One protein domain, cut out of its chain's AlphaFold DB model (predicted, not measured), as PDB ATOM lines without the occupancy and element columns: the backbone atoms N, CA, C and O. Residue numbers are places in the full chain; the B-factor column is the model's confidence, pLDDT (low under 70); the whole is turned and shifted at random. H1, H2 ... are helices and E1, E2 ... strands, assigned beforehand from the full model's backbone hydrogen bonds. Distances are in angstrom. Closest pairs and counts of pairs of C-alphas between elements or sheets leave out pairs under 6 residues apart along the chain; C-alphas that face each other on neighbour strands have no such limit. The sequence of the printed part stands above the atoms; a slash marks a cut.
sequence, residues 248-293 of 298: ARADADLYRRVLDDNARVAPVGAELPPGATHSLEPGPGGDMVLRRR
ATOM      1  N   ALA A 248     173.317 145.949 149.364       62.69
ATOM      2  CA  ALA A 248     174.381 145.963 150.369       62.69
ATOM      3  C   ALA A 248     175.351 144.780 150.210       62.69
ATOM      4  O   ALA A 248     176.533 144.908 150.523       62.69
ATOM      5  N   ARG A 249     174.873 143.632 149.714       62.47
ATOM      6  CA  ARG A 249     175.714 142.464 149.434       62.47
ATOM      7  C   ARG A 249     176.544 142.659 148.168       62.47
ATOM      8  O   ARG A 249     177.732 142.367 148.197       62.47
ATOM      9  N   ALA A 250     175.957 143.198 147.098       64.50
ATOM     10  CA  ALA A 250     176.685 143.519 145.870       64.50
ATOM     11  C   ALA A 250     177.782 144.569 146.117       64.50
ATOM     12  O   ALA A 250     178.915 144.390 145.661       64.50
ATOM     13  N   ASP A 251     177.479 145.602 146.906       67.69
ATOM     14  CA  ASP A 251     178.447 146.610 147.341       67.69
ATOM     15  C   ASP A 251     179.518 146.010 148.253       67.69
ATOM     16  O   ASP A 251     180.700 146.300 148.078       67.69
ATOM     17  N   ALA A 252     179.148 145.139 149.197       70.44
ATOM     18  CA  ALA A 252     180.110 144.450 150.056       70.44
ATOM     19  C   ALA A 252     181.040 143.522 149.255       70.44
ATOM     20  O   ALA A 252     182.243 143.500 149.514       70.44
ATOM     21  N   ASP A 253     180.514 142.803 148.263       73.38
ATOM     22  CA  ASP A 253     181.288 141.920 147.389       73.38
ATOM     23  C   ASP A 253     182.205 142.723 146.459       73.38
ATOM     24  O   ASP A 253     183.367 142.359 146.272       73.38
ATOM     25  N   LEU A 254     181.721 143.835 145.896       74.19
ATOM     26  CA  LEU A 254     182.544 144.751 145.107       74.19
ATOM     27  C   LEU A 254     183.639 145.382 145.967       74.19
ATOM     28  O   LEU A 254     184.802 145.382 145.569       74.19
ATOM     29  N   TYR A 255     183.288 145.871 147.154       80.06
ATOM     30  CA  TYR A 255     184.235 146.438 148.107       80.06
ATOM     31  C   TYR A 255     185.301 145.416 148.497       80.06
ATOM     32  O   TYR A 255     186.490 145.727 148.484       80.06
ATOM     33  N   ARG A 256     184.895 144.173 148.770       82.12
ATOM     34  CA  ARG A 256     185.813 143.072 149.051       82.12
ATOM     35  C   ARG A 256     186.738 142.788 147.871       82.12
ATOM     36  O   ARG A 256     187.940 142.741 148.089       82.12
ATOM     37  N   ARG A 257     186.219 142.675 146.642       81.19
ATOM     38  CA  ARG A 257     187.048 142.489 145.435       81.19
ATOM     39  C   ARG A 257     188.071 143.606 145.274       81.19
ATOM     40  O   ARG A 257     189.247 143.326 145.106       81.19
ATOM     41  N   VAL A 258     187.652 144.865 145.422       83.25
ATOM     42  CA  VAL A 258     188.566 146.016 145.376       83.25
ATOM     43  C   VAL A 258     189.658 145.895 146.440       83.25
ATOM     44  O   VAL A 258     190.817 146.200 146.165       83.25
ATOM     45  N   LEU A 259     189.326 145.450 147.653       86.50
ATOM     46  CA  LEU A 259     190.329 145.237 148.692       86.50
ATOM     47  C   LEU A 259     191.270 144.070 148.370       86.50
ATOM     48  O   LEU A 259     192.472 144.215 148.581       86.50
ATOM     49  N   ASP A 260     190.754 142.957 147.854       82.06
ATOM     50  CA  ASP A 260     191.544 141.782 147.472       82.06
ATOM     51  C   ASP A 260     192.504 142.120 146.313       82.06
ATOM     52  O   ASP A 260     193.710 141.893 146.432       82.06
ATOM     53  N   ASP A 261     192.016 142.788 145.262       84.69
ATOM     54  CA  ASP A 261     192.804 143.227 144.096       84.69
ATOM     55  C   ASP A 261     193.927 144.206 144.472       84.69
ATOM     56  O   ASP A 261     194.959 144.283 143.806       84.69
ATOM     57  N   ASN A 262     193.747 144.955 145.563       85.56
ATOM     58  CA  ASN A 262     194.737 145.899 146.084       85.56
ATOM     59  C   ASN A 262     195.571 145.324 147.243       85.56
ATOM     60  O   ASN A 262     196.255 146.089 147.929       85.56
ATOM     61  N   ALA A 263     195.493 144.011 147.502       86.75
ATOM     62  CA  ALA A 263     196.166 143.331 148.613       86.75
ATOM     63  C   ALA A 263     195.925 144.008 149.983       86.75
ATOM     64  O   ALA A 263     196.806 144.084 150.842       86.75
ATOM     65  N   ARG A 264     194.714 144.544 150.192       86.94
ATOM     66  CA  ARG A 264     194.312 145.282 151.402       86.94
ATOM     67  C   ARG A 264     193.684 144.400 152.486       86.94
ATOM     68  O   ARG A 264     193.352 144.932 153.552       86.94
ATOM     69  N   VAL A 265     193.529 143.096 152.240       85.94
ATOM     70  CA  VAL A 265     192.955 142.113 153.175       85.94
ATOM     71  C   VAL A 265     194.037 141.147 153.657       85.94
ATOM     72  O   VAL A 265     194.697 140.497 152.852       85.94
ATOM     73  N   ALA A 266     194.214 141.027 154.975       84.62
ATOM     74  CA  ALA A 266     195.076 140.000 155.555       84.62
ATOM     75  C   ALA A 266     194.353 138.646 155.695       84.62
ATOM     76  O   ALA A 266     193.182 138.622 156.103       84.62
ATOM     77  N   PRO A 267     195.055 137.522 155.440       79.69
ATOM     78  CA  PRO A 267     194.566 136.186 155.761       79.69
ATOM     79  C   PRO A 267     194.259 136.026 157.252       79.69
ATOM     80  O   PRO A 267     194.848 136.685 158.111       79.69
ATOM     81  N   VAL A 268     193.355 135.097 157.565       84.06
ATOM     82  CA  VAL A 268     192.967 134.784 158.946       84.06
ATOM     83  C   VAL A 268     194.192 134.357 159.749       84.06
ATOM     84  O   VAL A 268     194.871 133.400 159.390       84.06
ATOM     85  N   GLY A 269     194.469 135.067 160.843       80.88
ATOM     86  CA  GLY A 269     195.579 134.751 161.747       80.88
ATOM     87  C   GLY A 269     196.976 135.096 161.218       80.88
ATOM     88  O   GLY A 269     197.949 134.825 161.917       80.88
ATOM     89  N   ALA A 270     197.094 135.699 160.032       79.50
ATOM     90  CA  ALA A 270     198.370 136.176 159.511       79.50
ATOM     91  C   ALA A 270     198.688 137.592 160.013       79.50
ATOM     92  O   ALA A 270     197.795 138.402 160.277       79.50
ATOM     93  N   GLU A 271     199.980 137.900 160.119       77.69
ATOM     94  CA  GLU A 271     200.441 139.264 160.358       77.69
ATOM     95  C   GLU A 271     200.080 140.145 159.148       77.69
ATOM     96  O   GLU A 271     200.155 139.700 158.000       77.69
ATOM     97  N   LEU A 272     199.618 141.377 159.397       68.75
ATOM     98  CA  LEU A 272     199.141 142.268 158.336       68.75
ATOM     99  C   LEU A 272     200.309 142.625 157.404       68.75
ATOM    100  O   LEU A 272     201.268 143.251 157.864       68.75
ATOM    101  N   PRO A 273     200.243 142.296 156.101       75.06
ATOM    102  CA  PRO A 273     201.261 142.752 155.171       75.06
ATOM    103  C   PRO A 273     201.246 144.290 155.101       75.06
ATOM    104  O   PRO A 273     200.190 144.908 155.302       75.06
ATOM    105  N   PRO A 274     202.391 144.941 154.815       80.00
ATOM    106  CA  PRO A 274     202.462 146.395 154.713       80.00
ATOM    107  C   PRO A 274     201.389 146.951 153.767       80.00
ATOM    108  O   PRO A 274     201.362 146.633 152.582       80.00
ATOM    109  N   GLY A 275     200.493 147.786 154.303       78.62
ATOM    110  CA  GLY A 275     199.408 148.412 153.540       78.62
ATOM    111  C   GLY A 275     198.036 147.740 153.663       78.62
ATOM    112  O   GLY A 275     197.051 148.356 153.242       78.62
ATOM    113  N   ALA A 276     197.921 146.563 154.282       84.25
ATOM    114  CA  ALA A 276     196.619 145.967 154.567       84.25
ATOM    115  C   ALA A 276     195.827 146.799 155.587       84.25
ATOM    116  O   ALA A 276     196.354 147.263 156.598       84.25
ATOM    117  N   THR A 277     194.544 147.013 155.301       87.06
ATOM    118  CA  THR A 277     193.634 147.836 156.120       87.06
ATOM    119  C   THR A 277     192.504 147.016 156.743       87.06
ATOM    120  O   THR A 277     191.811 147.505 157.640       87.06
ATOM    121  N   HIS A 278     192.328 145.770 156.295       91.12
ATOM    122  CA  HIS A 278     191.263 144.875 156.726       91.12
ATOM    123  C   HIS A 278     191.803 143.481 157.058       91.12
ATOM    124  O   HIS A 278     192.800 143.033 156.491       91.12
ATOM    125  N   SER A 279     191.117 142.784 157.959       88.62
ATOM    126  CA  SER A 279     191.331 141.368 158.263       88.62
ATOM    127  C   SER A 279     190.015 140.602 158.144       88.62
ATOM    128  O   SER A 279     188.947 141.136 158.454       88.62
ATOM    129  N   LEU A 280     190.088 139.350 157.689       86.56
ATOM    130  CA  LEU A 280     188.972 138.414 157.799       86.56
ATOM    131  C   LEU A 280     188.996 137.788 159.196       86.56
ATOM    132  O   LEU A 280     189.986 137.173 159.591       86.56
ATOM    133  N   GLU A 281     187.909 137.943 159.945       88.81
ATOM    134  CA  GLU A 281     187.768 137.421 161.307       88.81
ATOM    135  C   GLU A 281     186.491 136.571 161.416       88.81
ATOM    136  O   GLU A 281     185.477 136.939 160.819       88.81
ATOM    137  N   PRO A 282     186.497 135.447 162.157       87.06
ATOM    138  CA  PRO A 282     185.286 134.664 162.380       87.06
ATOM    139  C   PRO A 282     184.217 135.499 163.092       87.06
ATOM    140  O   PRO A 282     184.475 136.142 164.113       87.06
ATOM    141  N   GLY A 283     183.010 135.502 162.545       82.50
ATOM    142  CA  GLY A 283     181.829 136.105 163.138       82.50
ATOM    143  C   GLY A 283     181.191 135.205 164.199       82.50
ATOM    144  O   GLY A 283     181.578 134.046 164.351       82.50
ATOM    145  N   PRO A 284     180.167 135.703 164.917       74.00
ATOM    146  CA  PRO A 284     179.470 134.941 165.958       74.00
ATOM    147  C   PRO A 284     178.859 133.616 165.472       74.00
ATOM    148  O   PRO A 284     178.697 132.698 166.270       74.00
ATOM    149  N   GLY A 285     178.529 133.512 164.179       77.62
ATOM    150  CA  GLY A 285     177.990 132.304 163.545       77.62
ATOM    151  C   GLY A 285     179.031 131.404 162.869       77.62
ATOM    152  O   GLY A 285     178.651 130.438 162.224       77.62
ATOM    153  N   GLY A 286     180.329 131.711 162.979       81.75
ATOM    154  CA  GLY A 286     181.399 130.988 162.277       81.75
ATOM    155  C   GLY A 286     181.688 131.490 160.857       81.75
ATOM    156  O   GLY A 286     182.751 131.187 160.318       81.75
ATOM    157  N   ASP A 287     180.813 132.314 160.278       75.62
ATOM    158  CA  ASP A 287     181.056 132.960 158.986       75.62
ATOM    159  C   ASP A 287     182.195 133.980 159.064       75.62
ATOM    160  O   ASP A 287     182.334 134.708 160.044       75.62
ATOM    161  N   MET A 288     183.001 134.080 158.010       82.06
ATOM    162  CA  MET A 288     184.103 135.039 157.955       82.06
ATOM    163  C   MET A 288     183.587 136.455 157.676       82.06
ATOM    164  O   MET A 288     182.978 136.710 156.639       82.06
ATOM    165  N   VAL A 289     183.896 137.395 158.568       85.31
ATOM    166  CA  VAL A 289     183.496 138.802 158.470       85.31
ATOM    167  C   VAL A 289     184.722 139.668 158.210       85.31
ATOM    168  O   VAL A 289     185.746 139.550 158.884       85.31
ATOM    169  N   LEU A 290     184.619 140.575 157.242       86.62
ATOM    170  CA  LEU A 290     185.656 141.560 156.970       86.62
ATOM    171  C   LEU A 290     185.606 142.672 158.029       86.62
ATOM    172  O   LEU A 290     184.594 143.362 158.165       86.62
ATOM    173  N   ARG A 291     186.696 142.884 158.772       87.81
ATOM    174  CA  ARG A 291     186.805 143.958 159.769       87.81
ATOM    175  C   ARG A 291     187.923 144.921 159.408       87.81
ATOM    176  O   ARG A 291     189.055 144.520 159.148       87.81
ATOM    177  N   ARG A 292     187.617 146.219 159.428       88.00
ATOM    178  CA  ARG A 292     188.625 147.273 159.281       88.00
ATOM    179  C   ARG A 292     189.431 147.380 160.570       88.00
ATOM    180  O   ARG A 292     188.867 147.677 161.625       88.00
ATOM    181  N   ARG A 293     190.748 147.196 160.497       83.38
ATOM    182  CA  ARG A 293     191.631 147.455 161.640       83.38
ATOM    183  C   ARG A 293     191.876 148.958 161.732       83.38
ATOM    184  O   ARG A 293     192.238 149.603 160.750       83.38
TER     185      ARG A 293
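AT A GLANCE: This is residues 248 to 293 of the 298 residues of an uncharacterized protein of Sorangium cellulosum (UniProt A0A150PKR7). One helix, H1, stands a little off a small hairpin of two strands, E1 and E2, and a wide loop of residues 262 to 277 joins the helix to the hairpin. Residues 265 to 266 of this loop run alongside the start of E1, as a short third piece at the edge of the hairpin. The printed part has 46 residues, with one named helix and two named strands in the order H1, E1, E2. The sheet, order E1 - E2, is antiparallel, and the class is mixed, helices and strands. The whole is compact, with a radius of gyration of the C-alphas of 10.6 A, and spans 28 by 22 by 13 A.

HOW THE PARTS SIT: In H1, residues 248 to 261, every O i to N i+4 pair is within hydrogen-bond range. After it, residues 265 to 266 pair in parallel with residues 278 to 279 of E1, residues 278 to 282. E1 and E2, residues 288 to 292, form a hairpin of antiparallel neighbours, with 145 degrees between their directions. N 279 and O 291 are 2.9 A apart and N 289 and O 281 2.8 A, both within hydrogen-bond range. The C-alphas of His 278 and Arg 292 face each other at 4.4 A. H1 and E2 are only just apart, their closest C-alphas being 8.1 A from each other.

IN THESE COORDINATES: H1 begins with C-alpha 248 at (174.381, 145.963, 150.369) and measures 19.7 A from first to last C-alpha. E1 begins with C-alpha 278 at (191.263, 144.875, 156.726), and E2 ends with C-alpha 292 at (188.625, 147.273, 159.281); each measures 13.1 A.

THE WHOLE: The two C-alphas farthest apart, those of Pro 274 and Gly 285, are 29.6 A from each other. The printed part has no cut. The link from H1 to E1 is long, with 16 residues, and that from E1 to E2 is tight, with 5. The mean pLDDT of the printed part is 80.6; residues 248 to 251 and residue 272 are under 70.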